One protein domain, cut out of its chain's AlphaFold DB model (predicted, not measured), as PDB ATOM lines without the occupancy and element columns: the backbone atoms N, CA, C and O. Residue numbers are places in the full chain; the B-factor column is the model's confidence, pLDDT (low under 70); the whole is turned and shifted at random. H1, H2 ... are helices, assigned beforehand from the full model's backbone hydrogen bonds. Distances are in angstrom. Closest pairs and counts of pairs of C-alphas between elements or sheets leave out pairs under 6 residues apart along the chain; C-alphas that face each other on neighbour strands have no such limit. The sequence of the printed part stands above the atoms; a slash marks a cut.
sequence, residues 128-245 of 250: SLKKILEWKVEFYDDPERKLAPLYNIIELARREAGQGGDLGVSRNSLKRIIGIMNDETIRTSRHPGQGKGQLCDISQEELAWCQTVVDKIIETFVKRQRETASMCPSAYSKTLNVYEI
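Overview. This is residues 128 to 245 of the 250 residues of an uncharacterized protein of Acidobacteria bacterium (UniProt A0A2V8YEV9). One long helix, H4, runs past a helical hairpin made of H1 and H2 and past the shorter helix H3, which crosses near its first half; the last residues of H4, 226 to 231, stick out of this body and lead into a tail, residues 232 to 245, with no named element. A long loop, residues 182 to 203, lies at the end of the body where H4 begins. The printed part has 118 residues with four named helices, in the order H1, H2, H3, H4, and no named strand; the class is all helix. The whole is loose, with a radius of gyration of the C-alphas of 18.7 A, and elongated, spanning 67 by 37 by 22 A.

Along the chain. H1 is residues 128 to 141, 20.0 A from first to last C-alpha, and begins at C-alpha 128, (-1.896, 29.069, -44.924). H2 is residues 148 to 161, also 20.0 A long. H3 is residues 171 to 181, 15.2 A long. H4 is residues 204 to 231, 40.9 A long, from C-alpha 204 at (19.984, 46.737, -44.412) to C-alpha 231 at (-11.031, 26.255, -61.543).

Arrangement. H1, H2 and H4 form a bundle, three helices side by side. H1 and H2, a hairpin, touch at a shallow tilt of 16 degrees, opposite ways; their closest C-alphas, those of Trp 135 and Pro 149, are 4.8 A apart. H4 touches H2 with residues 210 to 221 alone, the same way, at a shallow tilt of 34 degrees, only just short of steep; the closest C-alphas, of Leu 150 and Val 214, are 6.7 A apart. H1 and H4 only just touch, with 3 pairs of C-alphas within 8 A, the closest those of Leu 129 and Phe 221 at 7.4 A. H3 touches H4 at a steep tilt of 55 degrees, with the C-alphas of Ile 177 and Cys 210 closest at 6.2 A. H2 and H3, also a hairpin, only just touch, with 3 pairs of C-alphas within 8 A, the closest those of Tyr 151 and Met 181 at 6.7 A. H1 and H3 are apart. In H2, H3 and H4 every O i to N i+4 pair is within hydrogen-bond range; in H1, 9 of 10 are.

Size, cuts and confidence. The C-alphas farthest apart, of Lys 196 and Ile 245, are 70.8 A apart. Residues 226 to 245, of which 226 to 231 belong to H4, stand free; the body without them spans 42 by 28 by 22 A. The printed part has no cut. The link from H3 to H4 is long, 22 residues. The mean pLDDT of the printed part is 70.6, and residues 140 to 146, 163 to 165, 188 to 198 and 228 to 245 are under 70.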
ATOM      1  N   SER A 128      -3.325  28.912 -44.639       82.69
ATOM      2  CA  SER A 128      -1.896  29.069 -44.924       82.69
ATOM      3  C   SER A 128      -1.571  30.499 -45.360       82.69
ATOM      4  O   SER A 128      -0.627  31.084 -44.833       82.69
ATOM      5  N   LEU A 129      -2.380  31.115 -46.236       80.38
ATOM      6  CA  LEU A 129      -2.206  32.528 -46.599       80.38
ATOM      7  C   LEU A 129      -2.421  33.444 -45.390       80.38
ATOM      8  O   LEU A 129      -1.643  34.372 -45.184       80.38
ATOM      9  N   LYS A 130      -3.430  33.155 -44.560       81.19
ATOM     10  CA  LYS A 130      -3.667  33.886 -43.312       81.19
ATOM     11  C   LYS A 130      -2.423  33.878 -42.415       81.19
ATOM     12  O   LYS A 130      -1.939  34.946 -42.061       81.19
ATOM     13  N   LYS A 131      -1.851  32.703 -42.135       86.69
ATOM     14  CA  LYS A 131      -0.627  32.572 -41.321       86.69
ATOM     15  C   LYS A 131       0.572  33.299 -41.927       86.69
ATOM     16  O   LYS A 131       1.323  33.950 -41.209       86.69
ATOM     17  N   ILE A 132       0.747  33.210 -43.247       84.81
ATOM     18  CA  ILE A 132       1.833  33.899 -43.957       84.81
ATOM     19  C   ILE A 132       1.748  35.414 -43.750       84.81
ATOM     20  O   ILE A 132       2.760  36.057 -43.472       84.81
ATOM     21  N   LEU A 133       0.552  35.990 -43.875       83.06
ATOM     22  CA  LEU A 133       0.374  37.428 -43.705       83.06
ATOM     23  C   LEU A 133       0.454  37.845 -42.233       83.06
ATOM     24  O   LEU A 133       0.975  38.921 -41.963       83.06
ATOM     25  N   GLU A 134       0.018  37.000 -41.289       84.50
ATOM     26  CA  GLU A 134       0.191  37.240 -39.844       84.50
ATOM     27  C   GLU A 134       1.677  37.357 -39.493       84.50
ATOM     28  O   GLU A 134       2.085  38.339 -38.879       84.50
ATOM     29  N   TRP A 135       2.511  36.433 -39.978       85.62
ATOM     30  CA  TRP A 135       3.964  36.521 -39.807       85.62
ATOM     31  C   TRP A 135       4.580  37.717 -40.534       85.62
ATOM     32  O   TRP A 135       5.542  38.308 -40.045       85.62
ATOM     33  N   LYS A 136       4.045  38.110 -41.694       82.12
ATOM     34  CA  LYS A 136       4.525  39.307 -42.396       82.12
ATOM     35  C   LYS A 136       4.222  40.582 -41.606       82.12
ATOM     36  O   LYS A 136       5.073  41.460 -41.565       82.12
ATOM     37  N   VAL A 137       3.056  40.682 -40.969       75.56
ATOM     38  CA  VAL A 137       2.739  41.804 -40.072       75.56
ATOM     39  C   VAL A 137       3.591  41.744 -38.802       75.56
ATOM     40  O   VAL A 137       4.181  42.756 -38.444       75.56
ATOM     41  N   GLU A 138       3.770  40.565 -38.191       76.56
ATOM     42  CA  GLU A 138       4.648  40.379 -37.020       76.56
ATOM     43  C   GLU A 138       6.082  40.860 -37.293       76.56
ATOM     44  O   GLU A 138       6.711  41.477 -36.435       76.56
ATOM     45  N   PHE A 139       6.591  40.632 -38.507       75.75
ATOM     46  CA  PHE A 139       7.892  41.147 -38.932       75.75
ATOM     47  C   PHE A 139       7.985  42.684 -38.885       75.75
ATOM     48  O   PHE A 139       9.058  43.210 -38.591       75.75
ATOM     49  N   TYR A 140       6.894  43.404 -39.161       68.56
ATOM     50  CA  TYR A 140       6.853  44.868 -39.074       68.56
ATOM     51  C   TYR A 140       6.585  45.382 -37.649       68.56
ATOM     52  O   TYR A 140       6.930  46.524 -37.354       68.56
ATOM     53  N   ASP A 141       6.002  44.554 -36.777       64.12
ATOM     54  CA  ASP A 141       5.645  44.928 -35.403       64.12
ATOM     55  C   ASP A 141       6.821  44.840 -34.420       64.12
ATOM     56  O   ASP A 141       6.913  45.655 -33.502       64.12
ATOM     57  N   ASP A 142       7.719  43.864 -34.593       61.25
ATOM     58  CA  ASP A 142       8.863  43.649 -33.702       61.25
ATOM     59  C   ASP A 142      10.186  43.654 -34.493       61.25
ATOM     60  O   ASP A 142      10.658  42.606 -34.963       61.25
ATOM     61  N   PRO A 143      10.832  44.828 -34.627       50.81
ATOM     62  CA  PRO A 143      12.111  44.942 -35.301       50.81
ATOM     63  C   PRO A 143      13.256  44.276 -34.529       50.81
ATOM     64  O   PRO A 143      14.362  44.283 -35.045       50.81
ATOM     65  N   GLU A 144      13.070  43.687 -33.344       53.09
ATOM     66  CA  GLU A 144      14.099  42.868 -32.681       53.09
ATOM     67  C   GLU A 144      14.015  41.385 -33.098       53.09
ATOM     68  O   GLU A 144      15.001  40.650 -33.011       53.09
ATOM     69  N   ARG A 145      12.880  40.939 -33.661       58.59
ATOM     70  CA  ARG A 145      12.653  39.559 -34.152       58.59
ATOM     71  C   ARG A 145      12.956  39.342 -35.642       58.59
ATOM     72  O   ARG A 145      12.668  38.258 -36.155       58.59
ATOM     73  N   LYS A 146      13.578  40.335 -36.299       68.06
ATOM     74  CA  LYS A 146      13.793  40.611 -37.750       68.06
ATOM     75  C   LYS A 146      13.724  39.482 -38.792       68.06
ATOM     76  O   LYS A 146      13.474  39.770 -39.950       68.06
ATOM     77  N   LEU A 147      13.977  38.220 -38.477       73.62
ATOM     78  CA  LEU A 147      14.036  37.155 -39.487       73.62
ATOM     79  C   LEU A 147      13.157  35.947 -39.193       73.62
ATOM     80  O   LEU A 147      12.820  35.219 -40.128       73.62
ATOM     81  N   ALA A 148      12.767  35.720 -37.936       75.25
ATOM     82  CA  ALA A 148      12.018  34.517 -37.580       75.25
ATOM     83  C   ALA A 148      10.659  34.438 -38.304       75.25
ATOM     84  O   ALA A 148      10.381  33.393 -38.899       75.25
ATOM     85  N   PRO A 149       9.855  35.521 -38.378       82.12
ATOM     86  CA  PRO A 149       8.600  35.470 -39.121       82.12
ATOM     87  C   PRO A 149       8.816  35.253 -40.627       82.12
ATOM     88  O   PRO A 149       8.120  34.448 -41.243       82.12
ATOM     89  N   LEU A 150       9.843  35.877 -41.221       83.19
ATOM     90  CA  LEU A 150      10.187  35.674 -42.635       83.19
ATOM     91  C   LEU A 150      10.567  34.214 -42.923       83.19
ATOM     92  O   LEU A 150      10.256  33.684 -43.989       83.19
ATOM     93  N   TYR A 151      11.237  33.548 -41.980       82.56
ATOM     94  CA  TYR A 151      11.667  32.163 -42.148       82.56
ATOM     95  C   TYR A 151      10.474  31.211 -42.094       82.56
ATOM     96  O   TYR A 151      10.345  30.342 -42.957       82.56
ATOM     97  N   ASN A 152       9.561  31.441 -41.146       87.19
ATOM     98  CA  ASN A 152       8.310  30.693 -41.037       87.19
ATOM     99  C   ASN A 152       7.503  30.756 -42.342       87.19
ATOM    100  O   ASN A 152       6.988  29.734 -42.802       87.19
ATOM    101  N   ILE A 153       7.453  31.932 -42.986       87.12
ATOM    102  CA  ILE A 153       6.801  32.104 -44.293       87.12
ATOM    103  C   ILE A 153       7.447  31.203 -45.350       87.12
ATOM    104  O   ILE A 153       6.744  30.490 -46.067       87.12
ATOM    105  N   ILE A 154       8.779  31.198 -45.444       84.31
ATOM    106  CA  ILE A 154       9.510  30.398 -46.439       84.31
ATOM    107  C   ILE A 154       9.323  28.900 -46.195       84.31
ATOM    108  O   ILE A 154       9.114  28.146 -47.148       84.31
ATOM    109  N   GLU A 155       9.386  28.445 -44.944       87.06
ATOM    110  CA  GLU A 155       9.165  27.036 -44.606       87.06
ATOM    111  C   GLU A 155       7.752  26.574 -44.944       87.06
ATOM    112  O   GLU A 155       7.582  25.511 -45.551       87.06
ATOM    113  N   LEU A 156       6.742  27.371 -44.587       87.50
ATOM    114  CA  LEU A 156       5.355  27.053 -44.896       87.50
ATOM    115  C   LEU A 156       5.130  27.028 -46.410       87.50
ATOM    116  O   LEU A 156       4.593  26.049 -46.925       87.50
ATOM    117  N   ALA A 157       5.616  28.035 -47.139       84.31
ATOM    118  CA  ALA A 157       5.493  28.088 -48.592       84.31
ATOM    119  C   ALA A 157       6.161  26.883 -49.276       84.31
ATOM    120  O   ALA A 157       5.595  26.304 -50.203       84.31
ATOM    121  N   ARG A 158       7.332  26.447 -48.791       83.25
ATOM    122  CA  ARG A 158       8.006  25.233 -49.279       83.25
ATOM    123  C   ARG A 158       7.202  23.967 -49.006       83.25
ATOM    124  O   ARG A 158       7.165  23.087 -49.862       83.25
ATOM    125  N   ARG A 159       6.594  23.857 -47.823       84.94
ATOM    126  CA  ARG A 159       5.765  22.702 -47.453       84.94
ATOM    127  C   ARG A 159       4.535  22.598 -48.353       84.94
ATOM    128  O   ARG A 159       4.265  21.521 -48.867       84.94
ATOM    129  N   GLU A 160       3.849  23.715 -48.569       81.44
ATOM    130  CA  GLU A 160       2.648  23.817 -49.408       81.44
ATOM    131  C   GLU A 160       2.950  23.584 -50.896       81.44
ATOM    132  O   GLU A 160       2.179  22.941 -51.600       81.44
ATOM    133  N   ALA A 161       4.096  24.063 -51.388       77.88
ATOM    134  CA  ALA A 161       4.506  23.855 -52.775       77.88
ATOM    135  C   ALA A 161       4.943  22.402 -53.071       77.88
ATOM    136  O   ALA A 161       4.978  21.998 -54.233       77.88
ATOM    137  N   GLY A 162       5.284  21.614 -52.046       73.25
ATOM    138  CA  GLY A 162       5.793  20.253 -52.202       73.25
ATOM    139  C   GLY A 162       7.209  20.185 -52.795       73.25
ATOM    140  O   GLY A 162       7.891  21.192 -53.008       73.25
ATOM    141  N   GLN A 163       7.697  18.966 -53.054       59.56
ATOM    142  CA  GLN A 163       9.016  18.779 -53.667       59.56
ATOM    143  C   GLN A 163       9.003  19.258 -55.125       59.56
ATOM    144  O   GLN A 163       8.367  18.653 -55.981       59.56
ATOM    145  N   GLY A 164       9.733  20.339 -55.409       60.00
ATOM    146  CA  GLY A 164       9.877  20.884 -56.763       60.00
ATOM    147  C   GLY A 164       8.817  21.909 -57.165       60.00
ATOM    148  O   GLY A 164       8.877  22.402 -58.290       60.00
ATOM    149  N   GLY A 165       7.893  22.267 -56.270       68.31
ATOM    150  CA  GLY A 165       6.938  23.336 -56.531       68.31
ATOM    151  C   GLY A 165       7.628  24.688 -56.691       68.31
ATOM    152  O   GLY A 165       8.569  25.022 -55.967       68.31
ATOM    153  N   ASP A 166       7.159  25.471 -57.661       80.12
ATOM    154  CA  ASP A 166       7.671  26.820 -57.893       80.12
ATOM    155  C   ASP A 166       7.344  27.725 -56.685       80.12
ATOM    156  O   ASP A 166       6.326  27.557 -56.020       80.12
ATOM    157  N   LEU A 167       8.220  28.658 -56.353       81.06
ATOM    158  CA  LEU A 167       7.998  29.643 -55.289       81.06
ATOM    159  C   LEU A 167       8.054  31.072 -55.841       81.06
ATOM    160  O   LEU A 167       8.077  32.023 -55.067       81.06
ATOM    161  N   GLY A 168       8.150  31.219 -57.170       82.31
ATOM    162  CA  GLY A 168       8.341  32.495 -57.859       82.31
ATOM    163  C   GLY A 168       9.699  33.137 -57.594       82.31
ATOM    164  O   GLY A 168       9.923  34.303 -57.918       82.31
ATOM    165  N   VAL A 169      10.623  32.388 -56.988       85.56
ATOM    166  CA  VAL A 169      11.962  32.850 -56.624       85.56
ATOM    167  C   VAL A 169      13.013  31.864 -57.108       85.56
ATOM    168  O   VAL A 169      12.830  30.647 -57.071       85.56
ATOM    169  N   SER A 170      14.148  32.393 -57.570       86.31
ATOM    170  CA  SER A 170      15.236  31.551 -58.067       86.31
ATOM    171  C   SER A 170      15.804  30.669 -56.951       86.31
ATOM    172  O   SER A 170      15.882  31.082 -55.789       86.31
ATOM    173  N   ARG A 171      16.291  29.470 -57.303       83.44
ATOM    174  CA  ARG A 171      16.961  28.573 -56.342       83.44
ATOM    175  C   ARG A 171      18.147  29.246 -55.648       83.44
ATOM    176  O   ARG A 171      18.374  28.997 -54.470       83.44
ATOM    177  N   ASN A 172      18.873  30.117 -56.351       85.81
ATOM    178  CA  ASN A 172      20.005  30.852 -55.786       85.81
ATOM    179  C   ASN A 172      19.547  31.900 -54.766       85.81
ATOM    180  O   ASN A 172      20.128  31.988 -53.688       85.81
ATOM    181  N   SER A 173      18.473  32.640 -55.063       85.19
ATOM    182  CA  SER A 173      17.862  33.594 -54.126       85.19
ATOM    183  C   SER A 173      17.365  32.888 -52.866       85.19
ATOM    184  O   SER A 173      17.625  33.359 -51.760       85.19
ATOM    185  N   LEU A 174      16.720  31.727 -53.031       84.19
ATOM    186  CA  LEU A 174      16.231  30.906 -51.926       84.19
ATOM    187  C   LEU A 174      17.380  30.298 -51.103       84.19
ATOM    188  O   LEU A 174      17.323  30.256 -49.880       84.19
ATOM    189  N   LYS A 175      18.463  29.854 -51.749       85.69
ATOM    190  CA  LYS A 175      19.646  29.347 -51.044       85.69
ATOM    191  C   LYS A 175      20.334  30.454 -50.243       85.69
ATOM    192  O   LYS A 175      20.710  30.222 -49.099       85.69
ATOM    193  N   ARG A 176      20.464  31.652 -50.821       86.38
ATOM    194  CA  ARG A 176      21.072  32.816 -50.164       86.38
ATOM    195  C   ARG A 176      20.276  33.251 -48.936       86.38
ATOM    196  O   ARG A 176      20.866  33.412 -47.878       86.38
ATOM    197  N   ILE A 177      18.952  33.382 -49.054       84.19
ATOM    198  CA  ILE A 177      18.114  33.798 -47.921       84.19
ATOM    199  C   ILE A 177      18.104  32.753 -46.802       84.19
ATOM    200  O   ILE A 177      18.221  33.113 -45.640       84.19
ATOM    201  N   ILE A 178      18.060  31.458 -47.141       83.19
ATOM    202  CA  ILE A 178      18.170  30.375 -46.156       83.19
ATOM    203  C   ILE A 178      19.536  30.421 -45.460       83.19
ATOM    204  O   ILE A 178      19.605  30.129 -44.273       83.19
ATOM    205  N   GLY A 179      20.602  30.800 -46.172       84.50
ATOM    206  CA  GLY A 179      21.917  31.046 -45.579       84.50
ATOM    207  C   GLY A 179      21.872  32.148 -44.521       84.50
ATOM    208  O   GLY A 179      22.222  31.884 -43.380       84.50
ATOM    209  N   ILE A 180      21.350  33.326 -44.876       83.31
ATOM    210  CA  ILE A 180      21.203  34.476 -43.961       83.31
ATOM    211  C   ILE A 180      20.341  34.104 -42.742       83.31
ATOM    212  O   ILE A 180      20.658  34.437 -41.610       83.31
ATOM    213  N   MET A 181      19.248  33.373 -42.952       78.38
ATOM    214  CA  MET A 181      18.295  33.036 -41.888       78.38
ATOM    215  C   MET A 181      18.750  31.946 -40.922       78.38
ATOM    216  O   MET A 181      18.145  31.805 -39.861       78.38
ATOM    217  N   ASN A 182      19.738  31.142 -41.311       78.25
ATOM    218  CA  ASN A 182      20.355  30.145 -40.435       78.25
ATOM    219  C   ASN A 182      21.764  30.572 -40.006       78.25
ATOM    220  O   ASN A 182      22.519  29.743 -39.502       78.25
ATOM    221  N   ASP A 183      22.138  31.830 -40.244       80.00
ATOM    222  CA  ASP A 183      23.400  32.361 -39.759       80.00
ATOM    223  C   ASP A 183      23.302  32.571 -38.244       80.00
ATOM    224  O   ASP A 183      22.637  33.487 -37.755       80.00
ATOM    225  N   GLU A 184      23.972  31.694 -37.495       75.06
ATOM    226  CA  GLU A 184      24.002  31.711 -36.030       75.06
ATOM    227  C   GLU A 184      24.685  32.964 -35.456       75.06
ATOM    228  O   GLU A 184      24.590  33.211 -34.251       75.06
ATOM    229  N   THR A 185      25.375  33.749 -36.290       75.88
ATOM    230  CA  THR A 185      25.985  35.021 -35.891       75.88
ATOM    231  C   THR A 185      24.996  36.185 -35.930       75.88
ATOM    232  O   THR A 185      25.212  37.176 -35.233       75.88
ATOM    233  N   ILE A 186      23.882  36.067 -36.664       76.56
ATOM    234  CA  ILE A 186      22.863  37.117 -36.751       76.56
ATOM    235  C   ILE A 186      21.908  37.010 -35.561       76.56
ATOM    236  O   ILE A 186      21.296  35.971 -35.297       76.56
ATOM    237  N   ARG A 187      21.725  38.126 -34.848       70.31
ATOM    238  CA  ARG A 187      20.777  38.225 -33.738       70.31
ATOM    239  C   ARG A 187      19.350  38.023 -34.248       70.31
ATOM    240  O   ARG A 187      18.784  38.882 -34.921       70.31
ATOM    241  N   THR A 188      18.751  36.890 -33.894       67.12
ATOM    242  CA  THR A 188      17.349  36.579 -34.188       67.12
ATOM    243  C   THR A 188      16.725  35.840 -33.010       67.12
ATOM    244  O   THR A 188      17.409  35.128 -32.279       67.12
ATOM    245  N   SER A 189      15.404  35.932 -32.851       62.38
ATOM    246  CA  SER A 189      14.665  35.191 -31.815       62.38
ATOM    247  C   SER A 189      14.732  33.664 -31.965       62.38
ATOM    248  O   SER A 189      14.391  32.941 -31.032       62.38
ATOM    249  N   ARG A 190      15.187  33.162 -33.120       63.56
ATOM    250  CA  ARG A 190      15.359  31.731 -33.401       63.56
ATOM    251  C   ARG A 190      16.683  31.174 -32.874       63.56
ATOM    252  O   ARG A 190      16.766  29.984 -32.581       63.56
ATOM    253  N   HIS A 191      17.686  32.033 -32.710       63.69
ATOM    254  CA  HIS A 191      18.976  31.699 -32.118       63.69
ATOM    255  C   HIS A 191      19.093  32.444 -30.781       63.69
ATOM    256  O   HIS A 191      19.627  33.550 -30.756       63.69
ATOM    257  N   PRO A 192      18.616  31.873 -29.654       52.56
ATOM    258  CA  PRO A 192      18.613  32.534 -28.341       52.56
ATOM    259  C   PRO A 192      20.016  32.750 -27.727       52.56
ATOM    260  O   PRO A 192      20.157  32.843 -26.513       52.56
ATOM    261  N   GLY A 193      21.070  32.847 -28.548       52.44
ATOM    262  CA  GLY A 193      22.414  33.227 -28.118       52.44
ATOM    263  C   GLY A 193      23.331  32.070 -27.719       52.44
ATOM    264  O   GLY A 193      24.191  32.261 -26.867       52.44
ATOM    265  N   GLN A 194      23.182  30.878 -28.309       49.22
ATOM    266  CA  GLN A 194      24.110  29.755 -28.065       49.22
ATOM    267  C   GLN A 194      25.170  29.535 -29.161       49.22
ATOM    268  O   GLN A 194      26.050  28.689 -28.994       49.22
ATOM    269  N   GLY A 195      25.143  30.315 -30.247       51.38
ATOM    270  CA  GLY A 195      26.219  30.340 -31.239       51.38
ATOM    271  C   GLY A 195      27.449  31.053 -30.671       51.38
ATOM    272  O   GLY A 195      27.351  32.173 -30.179       51.38
ATOM    273  N   LYS A 196      28.613  30.397 -30.686       50.56
ATOM    274  CA  LYS A 196      29.882  30.949 -30.182       50.56
ATOM    275  C   LYS A 196      30.263  32.222 -30.955       50.56
ATOM    276  O   LYS A 196      30.836  32.120 -32.034       50.56
ATOM    277  N   GLY A 197      30.014  33.406 -30.397       60.00
ATOM    278  CA  GLY A 197      30.498  34.663 -30.974       60.00
ATOM    279  C   GLY A 197      29.717  35.904 -30.550       60.00
ATOM    280  O   GLY A 197      28.697  35.825 -29.870       60.00
ATOM    281  N   GLN A 198      30.225  37.069 -30.952       65.38
ATOM    282  CA  GLN A 198      29.504  38.333 -30.844       65.38
ATOM    283  C   GLN A 198      28.378  38.337 -31.881       65.38
ATOM    284  O   GLN A 198      28.647  38.265 -33.078       65.38
ATOM    285  N   LEU A 199      27.129  38.410 -31.419       72.31
ATOM    286  CA  LEU A 199      25.971  38.510 -32.306       72.31
ATOM    287  C   LEU A 199      25.989  39.854 -33.043       72.31
ATOM    288  O   LEU A 199      26.118  40.901 -32.399       72.31
ATOM    289  N   CYS A 200      25.822  39.820 -34.361       74.38
ATOM    290  CA  CYS A 200      25.683  40.996 -35.210       74.38
ATOM    291  C   CYS A 200      24.217  41.245 -35.588       74.38
ATOM    292  O   CYS A 200      23.375  40.345 -35.565       74.38
ATOM    293  N   ASP A 201      23.908  42.492 -35.931       77.06
ATOM    294  CA  ASP A 201      22.648  42.828 -36.583       77.06
ATOM    295  C   ASP A 201      22.735  42.509 -38.080       77.06
ATOM    296  O   ASP A 201      23.781  42.702 -38.702       77.06
ATOM    297  N   ILE A 202      21.621  42.072 -38.671       79.62
ATOM    298  CA  ILE A 202      21.504  41.933 -40.128       79.62
ATOM    299  C   ILE A 202      21.740  43.284 -40.819       79.62
ATOM    300  O   ILE A 202      21.239  44.321 -40.365       79.62
ATOM    301  N   SER A 203      22.459  43.279 -41.944       83.06
ATOM    302  CA  SER A 203      22.624  44.489 -42.750       83.06
ATOM    303  C   SER A 203      21.308  44.920 -43.417       83.06
ATOM    304  O   SER A 203      20.423  44.112 -43.702       83.06
ATOM    305  N   GLN A 204      21.171  46.215 -43.717       81.38
ATOM    306  CA  GLN A 204      19.984  46.737 -44.412       81.38
ATOM    307  C   GLN A 204      19.813  46.130 -45.814       81.38
ATOM    308  O   GLN A 204      18.690  45.899 -46.253       81.38
ATOM    309  N   GLU A 205      20.918  45.827 -46.500       83.38
ATOM    310  CA  GLU A 205      20.889  45.186 -47.817       83.38
ATOM    311  C   GLU A 205      20.356  43.750 -47.729       83.38
ATOM    312  O   GLU A 205      19.465  43.366 -48.491       83.38
ATOM    313  N   GLU A 206      20.850  42.961 -46.772       82.88
ATOM    314  CA  GLU A 206      20.370  41.597 -46.540       82.88
ATOM    315  C   GLU A 206      18.906  41.590 -46.108       82.88
ATOM    316  O   GLU A 206      18.128  40.774 -46.597       82.88
ATOM    317  N   LEU A 207      18.501  42.538 -45.259       82.44
ATOM    318  CA  LEU A 207      17.116  42.683 -44.830       82.44
ATOM    319  C   LEU A 207      16.186  43.023 -46.003       82.44
ATOM    320  O   LEU A 207      15.146  42.383 -46.169       82.44
ATOM    321  N   ALA A 208      16.564  43.985 -46.849       82.50
ATOM    322  CA  ALA A 208      15.802  44.346 -48.044       82.50
ATOM    323  C   ALA A 208      15.704  43.173 -49.034       82.50
ATOM    324  O   ALA A 208      14.651  42.926 -49.635       82.50
ATOM    325  N   TRP A 209      16.782  42.396 -49.163       83.75
ATOM    326  CA  TRP A 209      16.780  41.168 -49.951       83.75
ATOM    327  C   TRP A 209      15.809  40.134 -49.376       83.75
ATOM    328  O   TRP A 209      15.026  39.537 -50.122       83.75
ATOM    329  N   CYS A 210      15.819  39.947 -48.052       83.50
ATOM    330  CA  CYS A 210      14.913  39.042 -47.359       83.50
ATOM    331  C   CYS A 210      13.444  39.398 -47.612       83.50
ATOM    332  O   CYS A 210      12.654  38.534 -48.002       83.50
ATOM    333  N   GLN A 211      13.104  40.679 -47.464       83.38
ATOM    334  CA  GLN A 211      11.766  41.201 -47.737       83.38
ATOM    335  C   GLN A 211      11.345  40.954 -49.190       83.38
ATOM    336  O   GLN A 211      10.263  40.434 -49.432       83.38
ATOM    337  N   THR A 212      12.222  41.246 -50.156       86.31
ATOM    338  CA  THR A 212      11.923  41.083 -51.591       86.31
ATOM    339  C   THR A 212      11.596  39.635 -51.956       86.31
ATOM    340  O   THR A 212      10.700  39.368 -52.755       86.31
ATOM    341  N   VAL A 213      12.334  38.673 -51.395       85.25
ATOM    342  CA  VAL A 213      12.080  37.246 -51.637       85.25
ATOM    343  C   VAL A 213      10.748  36.821 -51.023       85.25
ATOM    344  O   VAL A 213       9.993  36.103 -51.672       85.25
ATOM    345  N   VAL A 214      10.444  37.272 -49.806       85.38
ATOM    346  CA  VAL A 214       9.171  36.966 -49.140       85.38
ATOM    347  C   VAL A 214       7.989  37.588 -49.880       85.38
ATOM    348  O   VAL A 214       7.001  36.894 -50.108       85.38
ATOM    349  N   ASP A 215       8.106  38.835 -50.335       85.38
ATOM    350  CA  ASP A 215       7.075  39.507 -51.131       85.38
ATOM    351  C   ASP A 215       6.762  38.701 -52.410       85.38
ATOM    352  O   ASP A 215       5.602  38.379 -52.663       85.38
ATOM    353  N   LYS A 216       7.787  38.225 -53.135       87.19
ATOM    354  CA  LYS A 216       7.606  37.360 -54.322       87.19
ATOM    355  C   LYS A 216       6.972  36.003 -54.014       87.19
ATOM    356  O   LYS A 216       6.174  35.490 -54.805       87.19
ATOM    357  N   ILE A 217       7.322  35.398 -52.877       85.44
ATOM    358  CA  ILE A 217       6.704  34.142 -52.430       85.44
ATOM    359  C   ILE A 217       5.213  34.362 -52.161       85.44
ATOM    360  O   ILE A 217       4.392  33.561 -52.608       85.44
ATOM    361  N   ILE A 218       4.857  35.457 -51.484       84.44
ATOM    362  CA  ILE A 218       3.463  35.822 -51.201       84.44
ATOM    363  C   ILE A 218       2.701  36.063 -52.502       84.44
ATOM    364  O   ILE A 218       1.639  35.476 -52.687       84.44
ATOM    365  N   GLU A 219       3.248  36.853 -53.427       85.31
ATOM    366  CA  GLU A 219       2.652  37.091 -54.749       85.31
ATOM    367  C   GLU A 219       2.358  35.779 -55.488       85.31
ATOM    368  O   GLU A 219       1.271  35.589 -56.036       85.31
ATOM    369  N   THR A 220       3.301  34.835 -55.454       83.62
ATOM    370  CA  THR A 220       3.144  33.518 -56.085       83.62
ATOM    371  C   THR A 220       2.055  32.693 -55.406       83.62
ATOM    372  O   THR A 220       1.261  32.030 -56.076       83.62
ATOM    373  N   PHE A 221       1.985  32.746 -54.076       81.56
ATOM    374  CA  PHE A 221       0.969  32.047 -53.296       81.56
ATOM    375  C   PHE A 221      -0.437  32.590 -53.592       81.56
ATOM    376  O   PHE A 221      -1.354  31.823 -53.879       81.56
ATOM    377  N   VAL A 222      -0.584  33.915 -53.608       78.25
ATOM    378  CA  VAL A 222      -1.812  34.646 -53.962       78.25
ATOM    379  C   VAL A 222      -2.245  34.309 -55.389       78.25
ATOM    380  O   VAL A 222      -3.398  33.953 -55.628       78.25
ATOM    381  N   LYS A 223      -1.313  34.331 -56.348       82.50
ATOM    382  CA  LYS A 223      -1.593  33.960 -57.739       82.50
ATOM    383  C   LYS A 223      -2.151  32.535 -57.853       82.50
ATOM    384  O   LYS A 223      -3.180  32.340 -58.493       82.50
ATOM    385  N   ARG A 224      -1.542  31.558 -57.174       76.62
ATOM    386  CA  ARG A 224      -2.024  30.164 -57.162       76.62
ATOM    387  C   ARG A 224      -3.409  30.009 -56.553       76.62
ATOM    388  O   ARG A 224      -4.218  29.231 -57.054       76.62
ATOM    389  N   GLN A 225      -3.693  30.741 -55.478       71.25
ATOM    390  CA  GLN A 225      -5.021  30.738 -54.863       71.25
ATOM    391  C   GLN A 225      -6.078  31.298 -55.826       71.25
ATOM    392  O   GLN A 225      -7.163  30.727 -55.935       71.25
ATOM    393  N   ARG A 226      -5.754  32.351 -56.591       70.44
ATOM    394  CA  ARG A 226      -6.634  32.882 -57.649       70.44
ATOM    395  C   ARG A 226      -6.886  31.861 -58.759       70.44
ATOM    396  O   ARG A 226      -8.032  31.662 -59.150       70.44
ATOM    397  N   GLU A 227      -5.840  31.185 -59.230       72.81
ATOM    398  CA  GLU A 227      -5.945  30.149 -60.268       72.81
ATOM    399  C   GLU A 227      -6.796  28.959 -59.797       72.81
ATOM    400  O   GLU A 227      -7.693  28.513 -60.509       72.81
ATOM    401  N   THR A 228      -6.599  28.515 -58.553       64.00
ATOM    402  CA  THR A 228      -7.376  27.420 -57.945       64.00
ATOM    403  C   THR A 228      -8.848  27.811 -57.770       64.00
ATOM    404  O   THR A 228      -9.742  27.033 -58.095       64.00
ATOM    405  N   ALA A 229      -9.122  29.043 -57.326       57.12
ATOM    406  CA  ALA A 229     -10.484  29.558 -57.196       57.12
ATOM    407  C   ALA A 229     -11.192  29.726 -58.554       57.12
ATOM    408  O   ALA A 229     -12.406  29.566 -58.628       57.12
ATOM    409  N   SER A 230     -10.453  30.009 -59.632       54.91
ATOM    410  CA  SER A 230     -11.011  30.085 -60.989       54.91
ATOM    411  C   SER A 230     -11.386  28.714 -61.564       54.91
ATOM    412  O   SER A 230     -12.232  28.648 -62.454       54.91
ATOM    413  N   MET A 231     -10.764  27.628 -61.089       45.78
ATOM    414  CA  MET A 231     -11.031  26.255 -61.543       45.78
ATOM    415  C   MET A 231     -12.216  25.589 -60.832       45.78
ATOM    416  O   MET A 231     -12.780  24.624 -61.344       45.78
ATOM    417  N   CYS A 232     -12.633  26.125 -59.686       38.38
ATOM    418  CA  CYS A 232     -13.877  25.768 -59.018       38.38
ATOM    419  C   CYS A 232     -14.815  26.978 -59.054       38.38
ATOM    420  O   CYS A 232     -14.845  27.731 -58.078       38.38
ATOM    421  N   PRO A 233     -15.584  27.203 -60.140       38.56
ATOM    422  CA  PRO A 233     -16.621  28.222 -60.109       38.56
ATOM    423  C   PRO A 233     -17.573  27.855 -58.971       38.56
ATOM    424  O   PRO A 233     -18.247  26.824 -59.008       38.56
ATOM    425  N   SER A 234     -17.573  28.657 -57.907       39.25
ATOM    426  CA  SER A 234     -18.506  28.468 -56.807       39.25
ATOM    427  C   SER A 234     -19.918  28.477 -57.382       39.25
ATOM    428  O   SER A 234     -20.276  29.409 -58.102       39.25
ATOM    429  N   ALA A 235     -20.728  27.481 -57.021       32.47
ATOM    430  CA  ALA A 235     -22.133  27.319 -57.411       32.47
ATOM    431  C   ALA A 235     -23.073  28.465 -56.955       32.47
ATOM    432  O   ALA A 235     -24.292  28.344 -57.031       32.47
ATOM    433  N   TYR A 236     -22.515  29.588 -56.506       35.56
ATOM    434  CA  TYR A 236     -23.205  30.799 -56.082       35.56
ATOM    435  C   TYR A 236     -22.883  31.970 -57.019       35.56
ATOM    436  O   TYR A 236     -22.603  33.076 -56.581       35.56
ATOM    437  N   SER A 237     -22.943  31.737 -58.333       30.81
ATOM    438  CA  SER A 237     -23.247  32.821 -59.270       30.81
ATOM    439  C   SER A 237     -24.765  32.990 -59.296       30.81
ATOM    440  O   SER A 237     -25.460  32.422 -60.136       30.81
ATOM    441  N   LYS A 238     -25.306  33.712 -58.314       30.89
ATOM    442  CA  LYS A 238     -26.608  34.360 -58.474       30.89
ATOM    443  C   LYS A 238     -26.329  35.843 -58.641       30.89
ATOM    444  O   LYS A 238     -25.996  36.525 -57.681       30.89
ATOM    445  N   THR A 239     -26.377  36.259 -59.903       30.95
ATOM    446  CA  THR A 239     -26.746  37.594 -60.385       30.95
ATOM    447  C   THR A 239     -27.032  38.603 -59.272       30.95
ATOM    448  O   THR A 239     -28.146  38.673 -58.755       30.95
ATOM    449  N   LEU A 240     -26.032  39.420 -58.937       29.45
ATOM    450  CA  LEU A 240     -26.283  40.694 -58.276       29.45
ATOM    451  C   LEU A 240     -26.736  41.666 -59.370       29.45
ATOM    452  O   LEU A 240     -25.936  42.108 -60.194       29.45
ATOM    453  N   ASN A 241     -28.036  41.946 -59.421       23.30
ATOM    454  CA  ASN A 241     -28.554  43.052 -60.217       23.30
ATOM    455  C   ASN A 241     -28.053  44.350 -59.576       23.30
ATOM    456  O   ASN A 241     -28.554  44.773 -58.535       23.30
ATOM    457  N   VAL A 242     -27.041  44.965 -60.186       24.27
ATOM    458  CA  VAL A 242     -26.618  46.325 -59.859       24.27
ATOM    459  C   VAL A 242     -27.709  47.260 -60.372       24.27
ATOM    460  O   VAL A 242     -27.844  47.461 -61.578       24.27
ATOM    461  N   TYR A 243     -28.531  47.800 -59.474       22.53
ATOM    462  CA  TYR A 243     -29.443  48.884 -59.823       22.53
ATOM    463  C   TYR A 243     -28.653  50.194 -59.848       22.53
ATOM    464  O   TYR A 243     -28.285  50.738 -58.808       22.53
ATOM    465  N   GLU A 244     -28.387  50.695 -61.052       22.14
ATOM    466  CA  GLU A 244     -27.858  52.036 -61.282       22.14
ATOM    467  C   GLU A 244     -28.991  53.048 -61.033       22.14
ATOM    468  O   GLU A 244     -29.877  53.250 -61.864       22.14
ATOM    469  N   ILE A 245     -29.028  53.643 -59.837       22.53
ATOM    470  CA  ILE A 245     -30.002  54.694 -59.518       22.53
ATOM    471  C   ILE A 245     -29.442  56.028 -60.018       22.53
ATOM    472  O   ILE A 245     -28.636  56.675 -59.349       22.53
TER     473      ILE A 245